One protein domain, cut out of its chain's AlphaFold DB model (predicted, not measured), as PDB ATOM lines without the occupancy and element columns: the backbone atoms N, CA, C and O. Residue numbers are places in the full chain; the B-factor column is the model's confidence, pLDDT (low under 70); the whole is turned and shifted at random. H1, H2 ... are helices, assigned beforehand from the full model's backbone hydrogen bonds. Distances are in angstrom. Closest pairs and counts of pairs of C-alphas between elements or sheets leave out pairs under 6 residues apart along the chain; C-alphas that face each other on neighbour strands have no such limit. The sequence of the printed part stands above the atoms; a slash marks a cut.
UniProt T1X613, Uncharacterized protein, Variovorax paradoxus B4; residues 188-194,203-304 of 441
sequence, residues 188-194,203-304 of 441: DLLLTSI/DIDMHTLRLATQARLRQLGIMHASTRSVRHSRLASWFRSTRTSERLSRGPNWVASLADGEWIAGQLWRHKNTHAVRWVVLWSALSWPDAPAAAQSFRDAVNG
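AT A GLANCE: This is residues 188 to 194 and 203 to 304 of the 441 residues of an uncharacterized protein of Variovorax paradoxus B4 (UniProt T1X613). Short helices, mostly crossed, are set round H7, which lies near the middle: H1 and H8 lie side by side over one side of it, H2 makes a corner with H8 where its residues 206 to 212 meet residues 298 to 302 of H8, and H3, H4 and H6 lie across from H8. H5 makes a corner with H4 at one end of the longest axis, and a loop, residues 220 to 231, lies at the other. The printed part has 109 residues with eight named helices, H1 to H8 in that order, and no named strand: all helix. It is compact, with a radius of gyration of the C-alphas of 13.1 A, and spans 36 by 29 by 28 A.

HOW THE PARTS SIT: H1, residues 188 to 194, touches H8, residues 291 to 302, at a shallow tilt of 32 degrees, only just short of steep; C-alphas 194 and 295 are closest, 4.5 A apart. H1 touches H7, residues 276 to 284, at a steep 65 degrees, closest at C-alphas 190 and 284, 5.6 A. H2, residues 206 to 219, touches H8 with residues 206 to 212 alone, closest at C-alphas 209 and 301, 4.8 A. H3, residues 232 to 240, touches H6, residues 264 to 269, closest at C-alphas 232 and 265, 5.9 A. H4, residues 243 to 249, and H5, residues 253 to 256, touch only at the corner, closest at C-alphas 249 and 256, 4.3 A. H6 touches H7, about perpendicular at 75 degrees, closest at C-alphas 264 and 282, 7.3 A. Every O i to N i+4 pair is within hydrogen-bond range except in H5, too short for one.

IN THESE COORDINATES: H1 begins at C-alpha 188 (-1.523, 40.798, 27.626). H2 measures 20.1 A and H8 16.4 A, ending at C-alpha 302 (12.215, 53.816, 36.085).

THE WHOLE: Residues 195 to 202 are not printed; C-alphas 194 and 203 are 15.5 A apart. The link from H2 to H3 is long. Residues 224 to 231 and 271 to 273 have pLDDT under 70.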
ATOM      1  N   ASP A 188      -0.544  40.201  26.710       93.00
ATOM      2  CA  ASP A 188      -1.523  40.798  27.626       93.00
ATOM      3  C   ASP A 188      -1.016  40.802  29.071       93.00
ATOM      4  O   ASP A 188      -1.156  41.806  29.779       93.00
ATOM      5  N   LEU A 189      -0.388  39.699  29.489       93.56
ATOM      6  CA  LEU A 189       0.218  39.559  30.813       93.56
ATOM      7  C   LEU A 189       1.387  40.536  30.992       93.56
ATOM      8  O   LEU A 189       1.461  41.222  32.011       93.56
ATOM      9  N   LEU A 190       2.251  40.671  29.979       95.50
ATOM     10  CA  LEU A 190       3.352  41.640  29.969       95.50
ATOM     11  C   LEU A 190       2.839  43.079  30.114       95.50
ATOM     12  O   LEU A 190       3.295  43.813  30.989       95.50
ATOM     13  N   LEU A 191       1.878  43.485  29.278       95.88
ATOM     14  CA  LEU A 191       1.303  44.836  29.308       95.88
ATOM     15  C   LEU A 191       0.638  45.161  30.652       95.88
ATOM     16  O   LEU A 191       0.782  46.280  31.150       95.88
ATOM     17  N   THR A 192      -0.051  44.178  31.238       95.44
ATOM     18  CA  THR A 192      -0.694  44.294  32.553       95.44
ATOM     19  C   THR A 192       0.354  44.465  33.652       95.44
ATOM     20  O   THR A 192       0.332  45.461  34.371       95.44
ATOM     21  N   SER A 193       1.330  43.557  33.730       95.31
ATOM     22  CA  SER A 193       2.339  43.555  34.795       95.31
ATOM     23  C   SER A 193       3.236  44.803  34.759       95.31
ATOM     24  O   SER A 193       3.504  45.421  35.791       95.31
ATOM     25  N   ILE A 194       3.642  45.251  33.564       95.69
ATOM     26  CA  ILE A 194       4.424  46.488  33.391       95.69
ATOM     27  C   ILE A 194       3.576  47.729  33.720       95.69
ATOM     28  O   ILE A 194       4.086  48.691  34.294       95.69
ATOM     29  N   ASP A 203       8.155  59.181  40.692       88.50
ATOM     30  CA  ASP A 203       8.865  59.925  39.656       88.50
ATOM     31  C   ASP A 203       9.679  58.950  38.805       88.50
ATOM     32  O   ASP A 203      10.281  58.023  39.343       88.50
ATOM     33  N   ILE A 204       9.700  59.156  37.487       89.31
ATOM     34  CA  ILE A 204      10.481  58.322  36.566       89.31
ATOM     35  C   ILE A 204      11.791  59.010  36.206       89.31
ATOM     36  O   ILE A 204      11.800  60.114  35.651       89.31
ATOM     37  N   ASP A 205      12.898  58.296  36.396       88.50
ATOM     38  CA  ASP A 205      14.167  58.628  35.762       88.50
ATOM     39  C   ASP A 205      14.093  58.306  34.264       88.50
ATOM     40  O   ASP A 205      14.380  57.203  33.784       88.50
ATOM     41  N   MET A 206      13.703  59.321  33.494       87.56
ATOM     42  CA  MET A 206      13.555  59.167  32.056       87.56
ATOM     43  C   MET A 206      14.875  58.939  31.311       87.56
ATOM     44  O   MET A 206      14.860  58.507  30.155       87.56
ATOM     45  N   HIS A 207      16.006  59.290  31.917       85.06
ATOM     46  CA  HIS A 207      17.314  59.045  31.332       85.06
ATOM     47  C   HIS A 207      17.659  57.559  31.461       85.06
ATOM     48  O   HIS A 207      17.947  56.910  30.453       85.06
ATOM     49  N   THR A 208      17.521  56.998  32.663       87.25
ATOM     50  CA  THR A 208      17.801  55.579  32.912       87.25
ATOM     51  C   THR A 208      16.835  54.663  32.161       87.25
ATOM     52  O   THR A 208      17.291  53.732  31.496       87.25
ATOM     53  N   LEU A 209      15.534  54.982  32.116       90.75
ATOM     54  CA  LEU A 209      14.564  54.214  31.323       90.75
ATOM     55  C   LEU A 209      14.943  54.151  29.831       90.75
ATOM     56  O   LEU A 209      14.868  53.090  29.202       90.75
ATOM     57  N   ARG A 210      15.393  55.274  29.250       88.81
ATOM     58  CA  ARG A 210      15.859  55.323  27.853       88.81
ATOM     59  C   ARG A 210      17.107  54.478  27.645       88.81
ATOM     60  O   ARG A 210      17.152  53.715  26.681       88.81
ATOM     61  N   LEU A 211      18.102  54.610  28.521       84.62
ATOM     62  CA  LEU A 211      19.346  53.850  28.417       84.62
ATOM     63  C   LEU A 211      19.101  52.347  28.537       84.62
ATOM     64  O   LEU A 211      19.588  51.600  27.691       84.62
ATOM     65  N   ALA A 212      18.295  51.917  29.509       88.62
ATOM     66  CA  ALA A 212      17.941  50.514  29.695       88.62
ATOM     67  C   ALA A 212      17.182  49.957  28.479       88.62
ATOM     68  O   ALA A 212      17.520  48.891  27.966       88.62
ATOM     69  N   THR A 213      16.231  50.726  27.932       90.56
ATOM     70  CA  THR A 213      15.523  50.346  26.697       90.56
ATOM     71  C   THR A 213      16.497  50.181  25.528       90.56
ATOM     72  O   THR A 213      16.450  49.190  24.805       90.56
ATOM     73  N   GLN A 214      17.411  51.139  25.333       86.75
ATOM     74  CA  GLN A 214      18.410  51.069  24.266       86.75
ATOM     75  C   GLN A 214      19.383  49.902  24.456       86.75
ATOM     76  O   GLN A 214      19.733  49.250  23.478       86.75
ATOM     77  N   ALA A 215      19.822  49.633  25.687       83.25
ATOM     78  CA  ALA A 215      20.677  48.494  26.007       83.25
ATOM     79  C   ALA A 215      19.986  47.177  25.635       83.25
ATOM     80  O   ALA A 215      20.566  46.365  24.916       83.25
ATOM     81  N   ARG A 216      18.708  47.020  25.995       86.88
ATOM     82  CA  ARG A 216      17.933  45.829  25.639       86.88
ATOM     83  C   ARG A 216      17.744  45.681  24.128       86.88
ATOM     84  O   ARG A 216      17.935  44.598  23.586       86.88
ATOM     85  N   LEU A 217      17.467  46.773  23.413       85.38
ATOM     86  CA  LEU A 217      17.405  46.761  21.945       85.38
ATOM     87  C   LEU A 217      18.748  46.382  21.289       85.38
ATOM     88  O   LEU A 217      18.749  45.788  20.209       85.38
ATOM     89  N   ARG A 218      19.888  46.707  21.917       82.38
ATOM     90  CA  ARG A 218      21.220  46.265  21.462       82.38
ATOM     91  C   ARG A 218      21.451  44.779  21.725       82.38
ATOM     92  O   ARG A 218      21.916  44.095  20.821       82.38
ATOM     93  N   GLN A 219      21.076  44.275  22.902       80.88
ATOM     94  CA  GLN A 219      21.153  42.842  23.233       80.88
ATOM     95  C   GLN A 219      20.341  41.986  22.250       80.88
ATOM     96  O   GLN A 219      20.778  40.914  21.851       80.88
ATOM     97  N   LEU A 220      19.188  42.488  21.801       80.56
ATOM     98  CA  LEU A 220      18.352  41.833  20.790       80.56
ATOM     99  C   LEU A 220      18.884  41.982  19.347       80.56
ATOM    100  O   LEU A 220      18.240  41.525  18.407       80.56
ATOM    101  N   GLY A 221      20.013  42.669  19.133       75.81
ATOM    102  CA  GLY A 221      20.597  42.892  17.803       75.81
ATOM    103  C   GLY A 221      19.807  43.854  16.902       75.81
ATOM    104  O   GLY A 221      20.077  43.958  15.702       75.81
ATOM    105  N   ILE A 222      18.827  44.574  17.453       80.06
ATOM    106  CA  ILE A 222      17.973  45.519  16.713       80.06
ATOM    107  C   ILE A 222      18.723  46.835  16.482       80.06
ATOM    108  O   ILE A 222      18.606  47.461  15.423       80.06
ATOM    109  N   MET A 223      19.512  47.244  17.478       71.12
ATOM    110  CA  MET A 223      20.388  48.411  17.444       71.12
ATOM    111  C   MET A 223      21.856  47.976  17.513       71.12
ATOM    112  O   MET A 223      22.208  47.119  18.313       71.12
ATOM    113  N   HIS A 224      22.735  48.611  16.734       64.94
ATOM    114  CA  HIS A 224      24.185  48.396  16.822       64.94
ATOM    115  C   HIS A 224      24.868  49.583  17.516       64.94
ATOM    116  O   HIS A 224      24.415  50.723  17.400       64.94
ATOM    117  N   ALA A 225      25.972  49.326  18.225       53.03
ATOM    118  CA  ALA A 225      26.691  50.320  19.032       53.03
ATOM    119  C   ALA A 225      27.211  51.537  18.231       53.03
ATOM    120  O   ALA A 225      27.380  52.615  18.793       53.03
ATOM    121  N   SER A 226      27.430  51.385  16.920       46.06
ATOM    122  CA  SER A 226      28.104  52.376  16.069       46.06
ATOM    123  C   SER A 226      27.181  53.248  15.208       46.06
ATOM    124  O   SER A 226      27.640  54.219  14.607       46.06
ATOM    125  N   THR A 227      25.880  52.953  15.112       42.56
ATOM    126  CA  THR A 227      24.995  53.661  14.171       42.56
ATOM    127  C   THR A 227      24.223  54.785  14.857       42.56
ATOM    128  O   THR A 227      23.180  54.582  15.471       42.56
ATOM    129  N   ARG A 228      24.712  56.018  14.673       43.88
ATOM    130  CA  ARG A 228      24.033  57.273  15.060       43.88
ATOM    131  C   ARG A 228      22.679  57.505  14.372       43.88
ATOM    132  O   ARG A 228      21.956  58.418  14.749       43.88
ATOM    133  N   SER A 229      22.342  56.706  13.362       45.81
ATOM    134  CA  SER A 229      21.042  56.704  12.698       45.81
ATOM    135  C   SER A 229      20.410  55.343  12.923       45.81
ATOM    136  O   SER A 229      20.674  54.385  12.192       45.81
ATOM    137  N   VAL A 230      19.591  55.233  13.968       54.78
ATOM    138  CA  VAL A 230      18.636  54.135  14.004       54.78
ATOM    139  C   VAL A 230      17.724  54.369  12.812       54.78
ATOM    140  O   VAL A 230      17.019  55.373  12.771       54.78
ATOM    141  N   ARG A 231      17.763  53.496  11.803       63.72
ATOM    142  CA  ARG A 231      16.792  53.575  10.709       63.72
ATOM    143  C   ARG A 231      15.415  53.442  11.352       63.72
ATOM    144  O   ARG A 231      15.077  52.357  11.818       63.72
ATOM    145  N   HIS A 232      14.650  54.536  11.420       78.31
ATOM    146  CA  HIS A 232      13.328  54.551  12.062       78.31
ATOM    147  C   HIS A 232      12.445  53.421  11.507       78.31
ATOM    148  O   HIS A 232      11.749  52.744  12.257       78.31
ATOM    149  N   SER A 233      12.580  53.144  10.206       79.12
ATOM    150  CA  SER A 233      11.927  52.032   9.516       79.12
ATOM    151  C   SER A 233      12.308  50.650  10.056       79.12
ATOM    152  O   SER A 233      11.447  49.777  10.113       79.12
ATOM    153  N   ARG A 234      13.556  50.433  10.497       83.38
ATOM    154  CA  ARG A 234      14.004  49.160  11.087       83.38
ATOM    155  C   ARG A 234      13.372  48.929  12.458       83.38
ATOM    156  O   ARG A 234      12.930  47.817  12.714       83.38
ATOM    157  N   LEU A 235      13.271  49.962  13.301       87.88
ATOM    158  CA  LEU A 235      12.561  49.864  14.587       87.88
ATOM    159  C   LEU A 235      11.073  49.585  14.390       87.88
ATOM    160  O   LEU A 235      10.543  48.686  15.029       87.88
ATOM    161  N   ALA A 236      10.416  50.323  13.496       91.12
ATOM    162  CA  ALA A 236       9.004  50.109  13.198       91.12
ATOM    163  C   ALA A 236       8.762  48.703  12.619       91.12
ATOM    164  O   ALA A 236       7.840  48.008  13.029       91.12
ATOM    165  N   SER A 237       9.624  48.249  11.701       89.38
ATOM    166  CA  SER A 237       9.543  46.900  11.129       89.38
ATOM    167  C   SER A 237       9.765  45.803  12.165       89.38
ATOM    168  O   SER A 237       9.046  44.813  12.140       89.38
ATOM    169  N   TRP A 238      10.735  45.975  13.068       93.00
ATOM    170  CA  TRP A 238      10.942  45.057  14.185       93.00
ATOM    171  C   TRP A 238       9.731  45.043  15.117       93.00
ATOM    172  O   TRP A 238       9.229  43.982  15.463       93.00
ATOM    173  N   PHE A 239       9.219  46.212  15.502       95.19
ATOM    174  CA  PHE A 239       8.090  46.279  16.418       95.19
ATOM    175  C   PHE A 239       6.861  45.579  15.833       95.19
ATOM    176  O   PHE A 239       6.222  44.798  16.533       95.19
ATOM    177  N   ARG A 240       6.595  45.763  14.532       94.94
ATOM    178  CA  ARG A 240       5.532  45.059  13.798       94.94
ATOM    179  C   ARG A 240       5.659  43.534  13.812       94.94
ATOM    180  O   ARG A 240       4.644  42.862  13.681       94.94
ATOM    181  N   SER A 241       6.861  42.980  13.988       91.94
ATOM    182  CA  SER A 241       7.056  41.528  14.107       91.94
ATOM    183  C   SER A 241       6.900  40.995  15.536       91.94
ATOM    184  O   SER A 241       7.089  39.804  15.760       91.94
ATOM    185  N   THR A 242       6.602  41.843  16.525       94.44
ATOM    186  CA  THR A 242       6.454  41.418  17.928       94.44
ATOM    187  C   THR A 242       5.033  40.956  18.251       94.44
ATOM    188  O   THR A 242       4.053  41.480  17.716       94.44
ATOM    189  N   ARG A 243       4.909  40.032  19.217       93.38
ATOM    190  CA  ARG A 243       3.611  39.598  19.777       93.38
ATOM    191  C   ARG A 243       2.827  40.769  20.376       93.38
ATOM    192  O   ARG A 243       1.602  40.792  20.294       93.38
ATOM    193  N   THR A 244       3.524  41.766  20.928       94.25
ATOM    194  CA  THR A 244       2.912  43.013  21.400       94.25
ATOM    195  C   THR A 244       2.201  43.739  20.262       94.25
ATOM    196  O   THR A 244       1.021  44.036  20.399       94.25
ATOM    197  N   SER A 245       2.862  43.995  19.127       95.56
ATOM    198  CA  SER A 245       2.219  44.674  17.987       95.56
ATOM    199  C   SER A 245       1.025  43.883  17.440       95.56
ATOM    200  O   SER A 245      -0.042  44.460  17.223       95.56
ATOM    201  N   GLU A 246       1.155  42.557  17.323       94.12
ATOM    202  CA  GLU A 246       0.046  41.681  16.922       94.12
ATOM    203  C   GLU A 246      -1.148  41.774  17.888       94.12
ATOM    204  O   GLU A 246      -2.307  41.742  17.476       94.12
ATOM    205  N   ARG A 247      -0.890  41.908  19.192       93.25
ATOM    206  CA  ARG A 247      -1.950  42.090  20.185       93.25
ATOM    207  C   ARG A 247      -2.603  43.470  20.088       93.25
ATOM    208  O   ARG A 247      -3.824  43.578  20.239       93.25
ATOM    209  N   LEU A 248      -1.815  44.517  19.851       93.94
ATOM    210  CA  LEU A 248      -2.317  45.886  19.734       93.94
ATOM    211  C   LEU A 248      -3.218  46.060  18.509       93.94
ATOM    212  O   LEU A 248      -4.242  46.730  18.611       93.94
ATOM    213  N   SER A 249      -2.886  45.420  17.382       93.50
ATOM    214  CA  SER A 249      -3.669  45.512  16.140       93.50
ATOM    215  C   SER A 249      -5.089  44.943  16.262       93.50
ATOM    216  O   SER A 249      -5.971  45.333  15.504       93.50
ATOM    217  N   ARG A 250      -5.328  44.069  17.247       90.12
ATOM    218  CA  ARG A 250      -6.645  43.496  17.582       90.12
ATOM    219  C   ARG A 250      -7.420  44.314  18.624       90.12
ATOM    220  O   ARG A 250      -8.517  43.925  19.015       90.12
ATOM    221  N   GLY A 251      -6.823  45.384  19.145       87.38
ATOM    222  CA  GLY A 251      -7.431  46.262  20.142       87.38
ATOM    223  C   GLY A 251      -8.383  47.304  19.539       87.38
ATOM    224  O   GLY A 251      -8.575  47.354  18.325       87.38
ATOM    225  N   PRO A 252      -8.970  48.180  20.376       87.06
ATOM    226  CA  PRO A 252      -9.745  49.320  19.893       87.06
ATOM    227  C   PRO A 252      -8.867  50.284  19.079       87.06
ATOM    228  O   PRO A 252      -7.642  50.283  19.208       87.06
ATOM    229  N   ASN A 253      -9.490  51.155  18.281       88.81
ATOM    230  CA  ASN A 253      -8.813  52.013  17.295       88.81
ATOM    231  C   ASN A 253      -7.578  52.762  17.833       88.81
ATOM    232  O   ASN A 253      -6.557  52.841  17.151       88.81
ATOM    233  N   TRP A 254      -7.642  53.299  19.056       89.12
ATOM    234  CA  TRP A 254      -6.522  54.033  19.656       89.12
ATOM    235  C   TRP A 254      -5.348  53.132  20.075       89.12
ATOM    236  O   TRP A 254      -4.219  53.601  20.162       89.12
ATOM    237  N   VAL A 255      -5.604  51.851  20.350       90.69
ATOM    238  CA  VAL A 255      -4.581  50.840  20.656       90.69
ATOM    239  C   VAL A 255      -3.972  50.329  19.356       90.69
ATOM    240  O   VAL A 255      -2.752  50.242  19.244       90.69
ATOM    241  N   ALA A 256      -4.812  50.057  18.355       92.25
ATOM    242  CA  ALA A 256      -4.375  49.613  17.036       92.25
ATOM    243  C   ALA A 256      -3.457  50.642  16.354       92.25
ATOM    244  O   ALA A 256      -2.499  50.255  15.690       92.25
ATOM    245  N   SER A 257      -3.665  51.943  16.595       91.38
ATOM    246  CA  SER A 257      -2.777  53.004  16.091       91.38
ATOM    247  C   SER A 257      -1.368  52.998  16.699       91.38
ATOM    248  O   SER A 257      -0.494  53.711  16.219       91.38
ATOM    249  N   LEU A 258      -1.114  52.210  17.749       92.44
ATOM    250  CA  LEU A 258       0.231  52.017  18.294       92.44
ATOM    251  C   LEU A 258       0.970  50.843  17.644       92.44
ATOM    252  O   LEU A 258       2.183  50.739  17.836       92.44
ATOM    253  N   ALA A 259       0.280  49.978  16.894       94.44
ATOM    254  CA  ALA A 259       0.844  48.748  16.339       94.44
ATOM    255  C   ALA A 259       1.905  48.999  15.247       94.44
ATOM    256  O   ALA A 259       2.769  48.146  15.039       94.44
ATOM    257  N   ASP A 260       1.883  50.161  14.583       91.19
ATOM    258  CA  ASP A 260       2.808  50.513  13.494       91.19
ATOM    259  C   ASP A 260       4.274  50.694  13.936       91.19
ATOM    260  O   ASP A 260       5.198  50.470  13.149       91.19
ATOM    261  N   GLY A 261       4.496  51.059  15.203       90.31
ATOM    262  CA  GLY A 261       5.809  51.342  15.779       90.31
ATOM    263  C   GLY A 261       6.494  52.624  15.277       90.31
ATOM    264  O   GLY A 261       7.637  52.882  15.662       90.31
ATOM    265  N   GLU A 262       5.849  53.468  14.465       89.50
ATOM    266  CA  GLU A 262       6.472  54.681  13.900       89.50
ATOM    267  C   GLU A 262       6.828  55.716  14.979       89.50
ATOM    268  O   GLU A 262       7.771  56.504  14.857       89.50
ATOM    269  N   TRP A 263       6.107  55.677  16.098       88.62
ATOM    270  CA  TRP A 263       6.303  56.554  17.247       88.62
ATOM    271  C   TRP A 263       7.552  56.221  18.084       88.62
ATOM    272  O   TRP A 263       8.001  57.079  18.852       88.62
ATOM    273  N   ILE A 264       8.136  55.023  17.949       89.75
ATOM    274  CA  ILE A 264       9.201  54.508  18.836       89.75
ATOM    275  C   ILE A 264      10.457  55.376  18.770       89.75
ATOM    276  O   ILE A 264      11.006  55.773  19.801       89.75
ATOM    277  N   ALA A 265      10.881  55.745  17.560       85.31
ATOM    278  CA  ALA A 265      12.025  56.632  17.374       85.31
ATOM    279  C   ALA A 265      11.769  58.030  17.974       85.31
ATOM    280  O   ALA A 265      12.656  58.665  18.542       85.31
ATOM    281  N   GLY A 266      10.526  58.511  17.915       83.12
ATOM    282  CA  GLY A 266      10.140  59.743  18.594       83.12
ATOM    283  C   GLY A 266      10.232  59.623  20.117       83.12
ATOM    284  O   GLY A 266      10.699  60.555  20.762       83.12
ATOM    285  N   GLN A 267       9.806  58.497  20.687       85.94
ATOM    286  CA  GLN A 267       9.754  58.264  22.134       85.94
ATOM    287  C   GLN A 267      11.151  58.208  22.776       85.94
ATOM    288  O   GLN A 267      11.414  58.812  23.820       85.94
ATOM    289  N   LEU A 268      12.065  57.491  22.131       84.19
ATOM    290  CA  LEU A 268      13.389  57.214  22.676       84.19
ATOM    291  C   LEU A 268      14.363  58.396  22.497       84.19
ATOM    292  O   LEU A 268      15.193  58.612  23.377       84.19
ATOM    293  N   TRP A 269      14.237  59.195  21.425       80.38
ATOM    294  CA  TRP A 269      15.185  60.281  21.109       80.38
ATOM    295  C   TRP A 269      14.627  61.702  21.274       80.38
ATOM    296  O   TRP A 269      15.409  62.639  21.427       80.38
ATOM    297  N   ARG A 270      13.301  61.923  21.269       71.50
ATOM    298  CA  ARG A 270      12.730  63.270  21.481       71.50
ATOM    299  C   ARG A 270      12.270  63.440  22.926       71.50
ATOM    300  O   ARG A 270      11.325  62.794  23.371       71.50
ATOM    301  N   HIS A 271      12.861  64.404  23.632       63.53
ATOM    302  CA  HIS A 271      12.523  64.708  25.028       63.53
ATOM    303  C   HIS A 271      11.049  65.088  25.260       63.53
ATOM    304  O   HIS A 271      10.550  64.885  26.358       63.53
ATOM    305  N   LYS A 272      10.343  65.596  24.239       61.50
ATOM    306  CA  LYS A 272       8.940  66.045  24.345       61.50
ATOM    307  C   LYS A 272       7.891  64.922  24.255       61.50
ATOM    308  O   LYS A 272       6.717  65.200  24.457       61.50
ATOM    309  N   ASN A 273       8.285  63.683  23.949       58.66
ATOM    310  CA  ASN A 273       7.365  62.556  23.756       58.66
ATOM    311  C   ASN A 273       7.495  61.540  24.904       58.66
ATOM    312  O   ASN A 273       8.070  60.472  24.728       58.66
ATOM    313  N   THR A 274       6.990  61.876  26.092       72.88
ATOM    314  CA  THR A 274       7.029  61.021  27.297       72.88
ATOM    315  C   THR A 274       5.643  60.489  27.654       72.88
ATOM    316  O   THR A 274       5.171  60.636  28.774       72.88
ATOM    317  N   HIS A 275       4.952  59.881  26.688       86.31
ATOM    318  CA  HIS A 275       3.626  59.318  26.948       86.31
ATOM    319  C   HIS A 275       3.737  57.964  27.669       86.31
ATOM    320  O   HIS A 275       4.367  57.049  27.131       86.31
ATOM    321  N   ALA A 276       3.087  57.820  28.830       90.62
ATOM    322  CA  ALA A 276       3.145  56.629  29.692       90.62
ATOM    323  C   ALA A 276       2.822  55.327  28.937       90.62
ATOM    324  O   ALA A 276       3.623  54.396  28.901       90.62
ATOM    325  N   VAL A 277       1.689  55.306  28.221       92.44
ATOM    326  CA  VAL A 277       1.251  54.154  27.404       92.44
ATOM    327  C   VAL A 277       2.315  53.693  26.410       92.44
ATOM    328  O   VAL A 277       2.552  52.498  26.287       92.44
ATOM    329  N   ARG A 278       2.992  54.620  25.727       92.88
ATOM    330  CA  ARG A 278       4.025  54.269  24.745       92.88
ATOM    331  C   ARG A 278       5.233  53.610  25.401       92.88
ATOM    332  O   ARG A 278       5.819  52.719  24.803       92.88
ATOM    333  N   TRP A 279       5.594  54.022  26.616       93.75
ATOM    334  CA  TRP A 279       6.680  53.385  27.360       93.75
ATOM    335  C   TRP A 279       6.329  51.970  27.796       93.75
ATOM    336  O   TRP A 279       7.120  51.069  27.544       93.75
ATOM    337  N   VAL A 280       5.136  51.761  28.355       95.25
ATOM    338  CA  VAL A 280       4.666  50.422  28.745       95.25
ATOM    339  C   VAL A 280       4.589  49.493  27.531       95.25
ATOM    340  O   VAL A 280       5.114  48.382  27.557       95.25
ATOM    341  N   VAL A 281       4.022  49.980  26.424       95.75
ATOM    342  CA  VAL A 281       3.938  49.229  25.167       95.75
ATOM    343  C   VAL A 281       5.322  48.890  24.616       95.75
ATOM    344  O   VAL A 281       5.582  47.726  24.314       95.75
ATOM    345  N   LEU A 282       6.223  49.871  24.502       95.56
ATOM    346  CA  LEU A 282       7.574  49.636  23.992       95.56
ATOM    347  C   LEU A 282       8.317  48.628  24.865       95.56
ATOM    348  O   LEU A 282       8.937  47.711  24.335       95.56
ATOM    349  N   TRP A 283       8.229  48.786  26.186       96.31
ATOM    350  CA  TRP A 283       8.904  47.908  27.126       96.31
ATOM    351  C   TRP A 283       8.393  46.473  27.018       96.31
ATOM    352  O   TRP A 283       9.202  45.553  26.976       96.31
ATOM    353  N   SER A 284       7.081  46.268  26.865       96.44
ATOM    354  CA  SER A 284       6.500  44.926  26.702       96.44
ATOM    355  C   SER A 284       7.017  44.174  25.468       96.44
ATOM    356  O   SER A 284       7.056  42.949  25.467       96.44
ATOM    357  N   ALA A 285       7.465  44.890  24.431       95.81
ATOM    358  CA  ALA A 285       7.950  44.299  23.186       95.81
ATOM    359  C   ALA A 285       9.412  43.806  23.256       95.81
ATOM    360  O   ALA A 285       9.899  43.179  22.315       95.81
ATOM    361  N   LEU A 286      10.132  44.060  24.355       92.94
ATOM    362  CA  LEU A 286      11.573  43.798  24.493       92.94
ATOM    363  C   LEU A 286      11.948  42.335  24.814       92.94
ATOM    364  O   LEU A 286      13.029  42.084  25.352       92.94
ATOM    365  N   SER A 287      11.089  41.377  24.445       89.12
ATOM    366  CA  SER A 287      11.333  39.926  24.563       89.12
ATOM    367  C   SER A 287      11.832  39.530  25.960       89.12
ATOM    368  O   SER A 287      12.975  39.102  26.145       89.12
ATOM    369  N   TRP A 288      10.991  39.772  26.962       90.88
ATOM    370  CA  TRP A 288      11.231  39.363  28.346       90.88
ATOM    371  C   TRP A 288      10.943  37.868  28.525       90.88
ATOM    372  O   TRP A 288      10.127  37.338  27.777       90.88
ATOM    373  N   PRO A 289      11.596  37.190  29.487       87.75
ATOM    374  CA  PRO A 289      11.359  35.767  29.731       87.75
ATOM    375  C   PRO A 289       9.953  35.495  30.283       87.75
ATOM    376  O   PRO A 289       9.332  34.506  29.910       87.75
ATOM    377  N   ASP A 290       9.455  36.380  31.147       89.56
ATOM    378  CA  ASP A 290       8.115  36.328  31.723       89.56
ATOM    379  C   ASP A 290       7.642  37.737  32.139       89.56
ATOM    380  O   ASP A 290       8.393  38.722  32.091       89.56
ATOM    381  N   ALA A 291       6.362  37.848  32.515       92.38
ATOM    382  CA  ALA A 291       5.753  39.115  32.914       92.38
ATOM    383  C   ALA A 291       6.318  39.699  34.231       92.38
ATOM    384  O   ALA A 291       6.638  40.893  34.236       92.38
ATOM    385  N   PRO A 292       6.517  38.913  35.310       91.94
ATOM    386  CA  PRO A 292       7.149  39.407  36.537       91.94
ATOM    387  C   PRO A 292       8.553  39.990  36.328       91.94
ATOM    388  O   PRO A 292       8.848  41.072  36.841       91.94
ATOM    389  N   ALA A 293       9.408  39.327  35.546       90.19
ATOM    390  CA  ALA A 293      10.747  39.804  35.219       90.19
ATOM    391  C   ALA A 293      10.685  41.111  34.421       90.19
ATOM    392  O   ALA A 293      11.397  42.063  34.742       90.19
ATOM    393  N   ALA A 294       9.782  41.201  33.437       93.25
ATOM    394  CA  ALA A 294       9.574  42.425  32.666       93.25
ATOM    395  C   ALA A 294       9.195  43.616  33.556       93.25
ATOM    396  O   ALA A 294       9.750  44.709  33.405       93.25
ATOM    397  N   ALA A 295       8.265  43.400  34.491       94.00
ATOM    398  CA  ALA A 295       7.804  44.412  35.433       94.00
ATOM    399  C   ALA A 295       8.888  44.797  36.444       94.00
ATOM    400  O   ALA A 295       9.056  45.980  36.739       94.00
ATOM    401  N   GLN A 296       9.663  43.833  36.946       91.19
ATOM    402  CA  GLN A 296      10.775  44.113  37.847       91.19
ATOM    403  C   GLN A 296      11.867  44.934  37.153       91.19
ATOM    404  O   GLN A 296      12.211  46.007  37.642       91.19
ATOM    405  N   SER A 297      12.328  44.512  35.973       91.19
ATOM    406  CA  SER A 297      13.311  45.273  35.196       91.19
ATOM    407  C   SER A 297      12.792  46.657  34.802       91.19
ATOM    408  O   SER A 297      13.564  47.616  34.769       91.19
ATOM    409  N   PHE A 298      11.487  46.793  34.535       93.94
ATOM    410  CA  PHE A 298      10.873  48.101  34.316       93.94
ATOM    411  C   PHE A 298      10.960  48.975  35.568       93.94
ATOM    412  O   PHE A 298      11.414  50.113  35.469       93.94
ATOM    413  N   ARG A 299      10.584  48.444  36.744       92.31
ATOM    414  CA  ARG A 299      10.691  49.145  38.037       92.31
ATOM    415  C   ARG A 299      12.117  49.588  38.323       92.31
ATOM    416  O   ARG A 299      12.321  50.708  38.780       92.31
ATOM    417  N   ASP A 300      13.098  48.742  38.047       89.06
ATOM    418  CA  ASP A 300      14.498  49.093  38.251       89.06
ATOM    419  C   ASP A 300      14.911  50.245  37.320       89.06
ATOM    420  O   ASP A 300      15.436  51.260  37.787       89.06
ATOM    421  N   ALA A 301      14.556  50.167  36.035       90.06
ATOM    422  CA  ALA A 301      14.873  51.201  35.054       90.06
ATOM    423  C   ALA A 301      14.204  52.557  35.349       90.06
ATOM    424  O   ALA A 301      14.843  53.601  35.203       90.06
ATOM    425  N   VAL A 302      12.932  52.568  35.767       90.81
ATOM    426  CA  VAL A 302      12.215  53.816  36.085       90.81
ATOM    427  C   VAL A 302      12.674  54.454  37.393       90.81
ATOM    428  O   VAL A 302      12.613  55.674  37.508       90.81
ATOM    429  N   ASN A 303      13.174  53.663  38.347       87.81
ATOM    430  CA  ASN A 303      13.714  54.158  39.616       87.81
ATOM    431  C   ASN A 303      15.209  54.523  39.538       87.81
ATOM    432  O   ASN A 303      15.834  54.767  40.568       87.81
ATOM    433  N   GLY A 304      15.804  54.544  38.342       82.69
ATOM    434  CA  GLY A 304      17.204  54.935  38.161       82.69
ATOM    435  C   GLY A 304      18.225  53.862  38.553       82.69
ATOM    436  O   GLY A 304      19.424  54.142  38.581       82.69
TER     437      GLY A 304